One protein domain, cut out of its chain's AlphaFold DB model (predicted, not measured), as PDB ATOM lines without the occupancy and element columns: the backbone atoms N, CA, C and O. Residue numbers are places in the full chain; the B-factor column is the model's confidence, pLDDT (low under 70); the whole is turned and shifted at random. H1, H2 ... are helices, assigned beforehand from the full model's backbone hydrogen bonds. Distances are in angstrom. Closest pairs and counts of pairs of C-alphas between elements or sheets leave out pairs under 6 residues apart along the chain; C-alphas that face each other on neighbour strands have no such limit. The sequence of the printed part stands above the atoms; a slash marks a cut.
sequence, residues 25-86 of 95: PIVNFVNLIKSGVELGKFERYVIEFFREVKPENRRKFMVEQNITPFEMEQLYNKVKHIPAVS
ATOM      1  N   PRO A  25     277.472 175.863 313.440       81.00
ATOM      2  CA  PRO A  25     278.659 175.066 313.169       81.00
ATOM      3  C   PRO A  25     278.319 173.602 312.916       81.00
ATOM      4  O   PRO A  25     277.513 172.994 313.619       81.00
ATOM      5  N   ILE A  26     278.964 173.041 311.893       83.81
ATOM      6  CA  ILE A  26     278.827 171.652 311.460       83.81
ATOM      7  C   ILE A  26     279.138 170.687 312.608       83.81
ATOM      8  O   ILE A  26     278.483 169.653 312.733       83.81
ATOM      9  N   VAL A  27     280.055 171.064 313.505       84.31
ATOM     10  CA  VAL A  27     280.376 170.294 314.717       84.31
ATOM     11  C   VAL A  27     279.149 170.050 315.605       84.31
ATOM     12  O   VAL A  27     279.050 169.005 316.239       84.31
ATOM     13  N   ASN A  28     278.159 170.950 315.610       86.56
ATOM     14  CA  ASN A  28     276.930 170.734 316.373       86.56
ATOM     15  C   ASN A  28     276.104 169.586 315.783       86.56
ATOM     16  O   ASN A  28     275.537 168.800 316.535       86.56
ATOM     17  N   PHE A  29     276.068 169.445 314.456       87.06
ATOM     18  CA  PHE A  29     275.384 168.327 313.801       87.06
ATOM     19  C   PHE A  29     276.124 167.007 314.010       87.06
ATOM     20  O   PHE A  29     275.494 165.979 314.248       87.06
ATOM     21  N   VAL A  30     277.460 167.044 313.994       86.31
ATOM     22  CA  VAL A  30     278.299 165.898 314.369       86.31
ATOM     23  C   VAL A  30     277.996 165.459 315.804       86.31
ATOM     24  O   VAL A  30     277.737 164.282 316.048       86.31
ATOM     25  N   ASN A  31     277.967 166.403 316.747       87.31
ATOM     26  CA  ASN A  31     277.667 166.124 318.150       87.31
ATOM     27  C   ASN A  31     276.256 165.554 318.335       87.31
ATOM     28  O   ASN A  31     276.092 164.608 319.098       87.31
ATOM     29  N   LEU A  32     275.256 166.053 317.599       86.81
ATOM     30  CA  LEU A  32     273.900 165.492 317.621       86.81
ATOM     31  C   LEU A  32     273.888 164.012 317.217       86.81
ATOM     32  O   LEU A  32     273.323 163.188 317.936       86.81
ATOM     33  N   ILE A  33     274.573 163.660 316.125       84.06
ATOM     34  CA  ILE A  33     274.679 162.263 315.677       84.06
ATOM     35  C   ILE A  33     275.405 161.412 316.719       84.06
ATOM     36  O   ILE A  33     274.958 160.304 317.018       84.06
ATOM     37  N   LYS A  34     276.501 161.922 317.295       83.38
ATOM     38  CA  LYS A  34     277.250 161.235 318.358       83.38
ATOM     39  C   LYS A  34     276.406 160.977 319.600       83.38
ATOM     40  O   LYS A  34     276.553 159.933 320.226       83.38
ATOM     41  N   SER A  35     275.516 161.902 319.941       85.50
ATOM     42  CA  SER A  35     274.571 161.760 321.049       85.50
ATOM     43  C   SER A  35     273.386 160.838 320.729       85.50
ATOM     44  O   SER A  35     272.506 160.687 321.570       85.50
ATOM     45  N   GLY A  36     273.336 160.229 319.538       82.50
ATOM     46  CA  GLY A  36     272.232 159.363 319.115       82.50
ATOM     47  C   GLY A  36     270.948 160.123 318.775       82.50
ATOM     48  O   GLY A  36     269.891 159.509 318.653       82.50
ATOM     49  N   VAL A  37     271.028 161.448 318.625       83.44
ATOM     50  CA  VAL A  37     269.888 162.305 318.297       83.44
ATOM     51  C   VAL A  37     269.740 162.387 316.781       83.44
ATOM     52  O   VAL A  37     270.708 162.596 316.047       83.44
ATOM     53  N   GLU A  38     268.510 162.236 316.297       80.88
ATOM     54  CA  GLU A  38     268.203 162.432 314.883       80.88
ATOM     55  C   GLU A  38     268.325 163.910 314.492       80.88
ATOM     56  O   GLU A  38     267.918 164.809 315.228       80.88
ATOM     57  N   LEU A  39     268.869 164.174 313.301       79.31
ATOM     58  CA  LEU A  39     269.047 165.541 312.803       79.31
ATOM     59  C   LEU A  39     267.700 166.260 312.609       79.31
ATOM     60  O   LEU A  39     267.617 167.473 312.812       79.31
ATOM     61  N   GLY A  40     266.640 165.536 312.235       82.38
ATOM     62  CA  GLY A  40     265.299 166.085 312.026       82.38
ATOM     63  C   GLY A  40     265.323 167.323 311.123       82.38
ATOM     64  O   GLY A  40     265.869 167.304 310.024       82.38
ATOM     65  N   LYS A  41     264.809 168.457 311.615       79.12
ATOM     66  CA  LYS A  41     264.813 169.736 310.873       79.12
ATOM     67  C   LYS A  41     266.209 170.246 310.488       79.12
ATOM     68  O   LYS A  41     266.322 171.093 309.605       79.12
ATOM     69  N   PHE A  42     267.259 169.772 311.160       80.00
ATOM     70  CA  PHE A  42     268.633 170.174 310.886       80.00
ATOM     71  C   PHE A  42     269.272 169.410 309.729       80.00
ATOM     72  O   PHE A  42     270.286 169.854 309.196       80.00
ATOM     73  N   GLU A  43     268.660 168.306 309.302       82.44
ATOM     74  CA  GLU A  43     269.143 167.495 308.188       82.44
ATOM     75  C   GLU A  43     269.275 168.323 306.907       82.44
ATOM     76  O   GLU A  43     270.270 168.213 306.193       82.44
ATOM     77  N   ARG A  44     268.347 169.264 306.684       81.81
ATOM     78  CA  ARG A  44     268.411 170.220 305.571       81.81
ATOM     79  C   ARG A  44     269.717 171.013 305.535       81.81
ATOM     80  O   ARG A  44     270.290 171.156 304.462       81.81
ATOM     81  N   TYR A  45     270.213 171.482 306.678       80.69
ATOM     82  CA  TYR A  45     271.465 172.246 306.729       80.69
ATOM     83  C   TYR A  45     272.685 171.381 306.423       80.69
ATOM     84  O   TYR A  45     273.658 171.878 305.857       80.69
ATOM     85  N   VAL A  46     272.629 170.098 306.788       83.38
ATOM     86  CA  VAL A  46     273.676 169.119 306.480       83.38
ATOM     87  C   VAL A  46     273.665 168.792 304.984       83.38
ATOM     88  O   VAL A  46     274.717 168.780 304.353       83.38
ATOM     89  N   ILE A  47     272.485 168.618 304.386       82.94
ATOM     90  CA  ILE A  47     272.322 168.441 302.933       82.94
ATOM     91  C   ILE A  47     272.864 169.656 302.178       82.94
ATOM     92  O   ILE A  47     273.662 169.500 301.256       82.94
ATOM     93  N   GLU A  48     272.454 170.863 302.577       81.19
ATOM     94  CA  GLU A  48     272.928 172.121 301.989       81.19
ATOM     95  C   GLU A  48     274.450 172.242 302.125       81.19
ATOM     96  O   GLU A  48     275.110 172.609 301.158       81.19
ATOM     97  N   PHE A  49     275.034 171.812 303.249       84.62
ATOM     98  CA  PHE A  49     276.483 171.833 303.443       84.62
ATOM     99  C   PHE A  49     277.197 170.957 302.416       84.62
ATOM    100  O   PHE A  49     278.092 171.429 301.722       84.62
ATOM    101  N   PHE A  50     276.801 169.689 302.276       81.31
ATOM    102  CA  PHE A  50     277.466 168.796 301.326       81.31
ATOM    103  C   PHE A  50     277.181 169.164 299.866       81.31
ATOM    104  O   PHE A  50     278.024 168.907 299.008       81.31
ATOM    105  N   ARG A  51     276.041 169.798 299.578       78.62
ATOM    106  CA  ARG A  51     275.700 170.273 298.234       78.62
ATOM    107  C   ARG A  51     276.469 171.535 297.839       78.62
ATOM    108  O   ARG A  51     276.911 171.642 296.701       78.62
ATOM    109  N   GLU A  52     276.585 172.499 298.747       77.81
ATOM    110  CA  GLU A  52     277.177 173.811 298.467       77.81
ATOM    111  C   GLU A  52     278.700 173.823 298.693       77.81
ATOM    112  O   GLU A  52     279.429 174.521 297.987       77.81
ATOM    113  N   VAL A  53     279.206 173.026 299.642       76.50
ATOM    114  CA  VAL A  53     280.637 172.948 299.959       76.50
ATOM    115  C   VAL A  53     281.287 171.806 299.193       76.50
ATOM    116  O   VAL A  53     281.042 170.623 299.454       76.50
ATOM    117  N   LYS A  54     282.193 172.171 298.284       75.56
ATOM    118  CA  LYS A  54     283.026 171.218 297.545       75.56
ATOM    119  C   LYS A  54     283.920 170.390 298.481       75.56
ATOM    120  O   LYS A  54     284.392 170.935 299.482       75.56
ATOM    121  N   PRO A  55     284.236 169.125 298.143       74.94
ATOM    122  CA  PRO A  55     285.097 168.262 298.960       74.94
ATOM    123  C   PRO A  55     286.434 168.904 299.371       74.94
ATOM    124  O   PRO A  55     286.798 168.864 300.546       74.94
ATOM    125  N   GLU A  56     287.101 169.590 298.436       73.56
ATOM    126  CA  GLU A  56     288.355 170.335 298.652       73.56
ATOM    127  C   GLU A  56     288.265 171.351 299.809       73.56
ATOM    128  O   GLU A  56     289.210 171.531 300.579       73.56
ATOM    129  N   ASN A  57     287.088 171.948 300.000       75.50
ATOM    130  CA  ASN A  57     286.841 172.977 301.003       75.50
ATOM    131  C   ASN A  57     286.263 172.417 302.304       75.50
ATOM    132  O   ASN A  57     286.455 173.019 303.360       75.50
ATOM    133  N   ARG A  58     285.650 171.224 302.281       79.81
ATOM    134  CA  ARG A  58     285.214 170.524 303.505       79.81
ATOM    135  C   ARG A  58     286.392 170.277 304.453       79.81
ATOM    136  O   ARG A  58     286.208 170.351 305.666       79.81
ATOM    137  N   ARG A  59     287.612 170.089 303.925       80.44
ATOM    138  CA  ARG A  59     288.847 170.017 304.732       80.44
ATOM    139  C   ARG A  59     289.090 171.272 305.572       80.44
ATOM    140  O   ARG A  59     289.467 171.142 306.732       80.44
ATOM    141  N   LYS A  60     288.826 172.467 305.037       80.25
ATOM    142  CA  LYS A  60     288.967 173.726 305.787       80.25
ATOM    143  C   LYS A  60     287.984 173.778 306.958       80.25
ATOM    144  O   LYS A  60     288.391 174.091 308.069       80.25
ATOM    145  N   PHE A  61     286.730 173.374 306.734       79.25
ATOM    146  CA  PHE A  61     285.715 173.290 307.791       79.25
ATOM    147  C   PHE A  61     286.063 172.262 308.871       79.25
ATOM    148  O   PHE A  61     285.840 172.526 310.050       79.25
ATOM    149  N   MET A  62     286.633 171.114 308.484       83.31
ATOM    150  CA  MET A  62     287.111 170.111 309.440       83.31
ATOM    151  C   MET A  62     288.179 170.686 310.371       83.31
ATOM    152  O   MET A  62     288.061 170.558 311.587       83.31
ATOM    153  N   VAL A  63     289.178 171.372 309.811       83.38
ATOM    154  CA  VAL A  63     290.253 172.001 310.594       83.38
ATOM    155  C   VAL A  63     289.719 173.145 311.459       83.38
ATOM    156  O   VAL A  63     290.021 173.198 312.646       83.38
ATOM    157  N   GLU A  64     288.897 174.036 310.901       84.25
ATOM    158  CA  GLU A  64     288.368 175.204 311.623       84.25
ATOM    159  C   GLU A  64     287.476 174.807 312.808       84.25
ATOM    160  O   GLU A  64     287.487 175.470 313.844       84.25
ATOM    161  N   GLN A  65     286.716 173.718 312.673       84.25
ATOM    162  CA  GLN A  65     285.748 173.283 313.681       84.25
ATOM    163  C   GLN A  65     286.201 172.061 314.495       84.25
ATOM    164  O   GLN A  65     285.398 171.515 315.248       84.25
ATOM    165  N   ASN A  66     287.470 171.648 314.373       86.56
ATOM    166  CA  ASN A  66     288.037 170.463 315.031       86.56
ATOM    167  C   ASN A  66     287.214 169.180 314.807       86.56
ATOM    168  O   ASN A  66     287.010 168.389 315.726       86.56
ATOM    169  N   ILE A  67     286.736 168.980 313.580       87.69
ATOM    170  CA  ILE A  67     285.989 167.787 313.176       87.69
ATOM    171  C   ILE A  67     286.967 166.812 312.526       87.69
ATOM    172  O   ILE A  67     287.673 167.158 311.578       87.69
ATOM    173  N   THR A  68     287.001 165.578 313.011       88.88
ATOM    174  CA  THR A  68     287.810 164.512 312.418       88.88
ATOM    175  C   THR A  68     287.226 164.041 311.077       88.88
ATOM    176  O   THR A  68     286.014 164.127 310.855       88.88
ATOM    177  N   PRO A  69     288.048 163.471 310.176       86.06
ATOM    178  CA  PRO A  69     287.550 162.890 308.928       86.06
ATOM    179  C   PRO A  69     286.455 161.840 309.149       86.06
ATOM    180  O   PRO A  69     285.459 161.822 308.432       86.06
ATOM    181  N   PHE A  70     286.604 161.026 310.197       86.75
ATOM    182  CA  PHE A  70     285.615 160.024 310.583       86.75
ATOM    183  C   PHE A  70     284.271 160.651 310.980       86.75
ATOM    184  O   PHE A  70     283.218 160.195 310.548       86.75
ATOM    185  N   GLU A  71     284.281 161.734 311.754       88.56
ATOM    186  CA  GLU A  71     283.059 162.458 312.119       88.56
ATOM    187  C   GLU A  71     282.357 163.091 310.916       88.56
ATOM    188  O   GLU A  71     281.131 163.029 310.799       88.56
ATOM    189  N   MET A  72     283.132 163.682 310.007       86.88
ATOM    190  CA  MET A  72     282.599 164.249 308.771       86.88
ATOM    191  C   MET A  72     281.996 163.156 307.877       86.88
ATOM    192  O   MET A  72     280.947 163.357 307.265       86.88
ATOM    193  N   GLU A  73     282.613 161.976 307.838       86.19
ATOM    194  CA  GLU A  73     282.094 160.806 307.134       86.19
ATOM    195  C   GLU A  73     280.812 160.259 307.779       86.19
ATOM    196  O   GLU A  73     279.862 159.925 307.068       86.19
ATOM    197  N   GLN A  74     280.722 160.212 309.110       86.62
ATOM    198  CA  GLN A  74     279.482 159.852 309.808       86.62
ATOM    199  C   GLN A  74     278.341 160.812 309.456       86.62
ATOM    200  O   GLN A  74     277.225 160.368 309.174       86.62
ATOM    201  N   LEU A  75     278.631 162.113 309.420       86.56
ATOM    202  CA  LEU A  75     277.677 163.143 309.025       86.56
ATOM    203  C   LEU A  75     277.253 162.989 307.554       86.56
ATOM    204  O   LEU A  75     276.062 163.036 307.251       86.56
ATOM    205  N   TYR A  76     278.200 162.727 306.651       85.94
ATOM    206  CA  TYR A  76     277.915 162.445 305.242       85.94
ATOM    207  C   TYR A  76     277.040 161.202 305.076       85.94
ATOM    208  O   TYR A  76     276.047 161.228 304.355       85.94
ATOM    209  N   ASN A  77     277.356 160.118 305.786       85.38
ATOM    210  CA  ASN A  77     276.610 158.864 305.723       85.38
ATOM    211  C   ASN A  77     275.136 159.022 306.117       85.38
ATOM    212  O   ASN A  77     274.308 158.242 305.643       85.38
ATOM    213  N   LYS A  78     274.795 160.031 306.929       84.31
ATOM    214  CA  LYS A  78     273.400 160.356 307.236       84.31
ATOM    215  C   LYS A  78     272.649 160.936 306.049       84.31
ATOM    216  O   LYS A  78     271.483 160.614 305.908       84.31
ATOM    217  N   VAL A  79     273.295 161.705 305.176       83.62
ATOM    218  CA  VAL A  79     272.625 162.424 304.075       83.62
ATOM    219  C   VAL A  79     272.974 161.903 302.676       83.62
ATOM    220  O   VAL A  79     272.349 162.305 301.699       83.62
ATOM    221  N   LYS A  80     273.930 160.973 302.548       82.19
ATOM    222  CA  LYS A  80     274.404 160.430 301.257       82.19
ATOM    223  C   LYS A  80     273.330 159.732 300.425       82.19
ATOM    224  O   LYS A  80     273.507 159.554 299.228       82.19
ATOM    225  N   HIS A  81     272.252 159.283 301.065       80.75
ATOM    226  CA  HIS A  81     271.142 158.601 300.406       80.75
ATOM    227  C   HIS A  81     270.249 159.575 299.614       80.75
ATOM    228  O   HIS A  81     269.390 159.145 298.848       80.75
ATOM    229  N   ILE A  82     270.451 160.883 299.788       78.06
ATOM    230  CA  ILE A  82     269.684 161.927 299.122       78.06
ATOM    231  C   ILE A  82     270.326 162.208 297.759       78.06
ATOM    232  O   ILE A  82     271.507 162.563 297.714       78.06
ATOM    233  N   PRO A  83     269.566 162.127 296.648       71.31
ATOM    234  CA  PRO A  83     270.113 162.293 295.301       71.31
ATOM    235  C   PRO A  83     270.894 163.597 295.108       71.31
ATOM    236  O   PRO A  83     271.952 163.599 294.496       71.31
ATOM    237  N   ALA A  84     270.425 164.697 295.708       69.19
ATOM    238  CA  ALA A  84     271.086 166.005 295.646       69.19
ATOM    239  C   ALA A  84     272.488 166.044 296.292       69.19
ATOM    240  O   ALA A  84     273.235 166.990 296.054       69.19
ATOM    241  N   VAL A  85     272.821 165.051 297.121       70.06
ATOM    242  CA  VAL A  85     274.130 164.873 297.763       70.06
ATOM    243  C   VAL A  85     274.946 163.813 297.020       70.06
ATOM    244  O   VAL A  85     276.139 164.009 296.805       70.06
ATOM    245  N   SER A  86     274.315 162.709 296.599       59.47
ATOM    246  CA  SER A  86     275.004 161.580 295.956       59.47
ATOM    247  C   SER A  86     275.535 161.894 294.556       59.47
ATOM    248  O   SER A  86     276.482 161.255 294.115       59.47
TER     249      SER A  86
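Overview. This is residues 25 to 86 of the 95 residues of an uncharacterized protein of Veillonella atypica (UniProt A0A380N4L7). Crossed helices H1, H2 and H4 make a small core, their centres in a triangle; short H5 packs on H2, and H3 lies to one side, touching no helix. There are 62 residues printed, with five named helices, H1 to H5, and no named strand: all helix, compact, radius of gyration of the C-alphas 10.7 A, spans 26 by 26 by 17 A.

Arrangement. Start at H1, residues 26 to 34; it touches H4, residues 69 to 79, about perpendicular at 79 degrees, closest C-alphas Val 30 and Leu 75, 6.0 A. The hub H2, residues 40 to 52, only just touches H1 with residues 42 to 46 alone, by 3 pairs of C-alphas within 8 A, closest Phe 29 and Val 46, 7.6 A. H2 touches H4, closest C-alphas Ile 47 and Val 79, 6.1 A. With residues 47 to 51 alone it touches H5, residues 83 to 86, closest C-alphas Arg 51 and Val 85, 5.6 A. H3, residues 55 to 64, and H4 are close but not clearly touching, closest C-alphas Met 62 and Pro 69, 7.3 A. Every O i to N i+4 pair is within hydrogen-bond range in H1, against 7 of 9 in H2, 4 of 6 in H3 and 6 of 7 in H4; H5 is too short.

Along the chain. Find C-alpha 26 at (278.827, 171.652, 311.460), where H1 begins; H2 runs 19.6 A, H4 15.7 A, and H5 ends at C-alpha 86, (275.004, 161.580, 295.956).

Size, cuts and confidence. The farthest C-alphas, Gly 36 and Glu 56, are 28.3 A apart. The printed part has no cut, its links are tight, and residues 84 and 86 have pLDDT under 70.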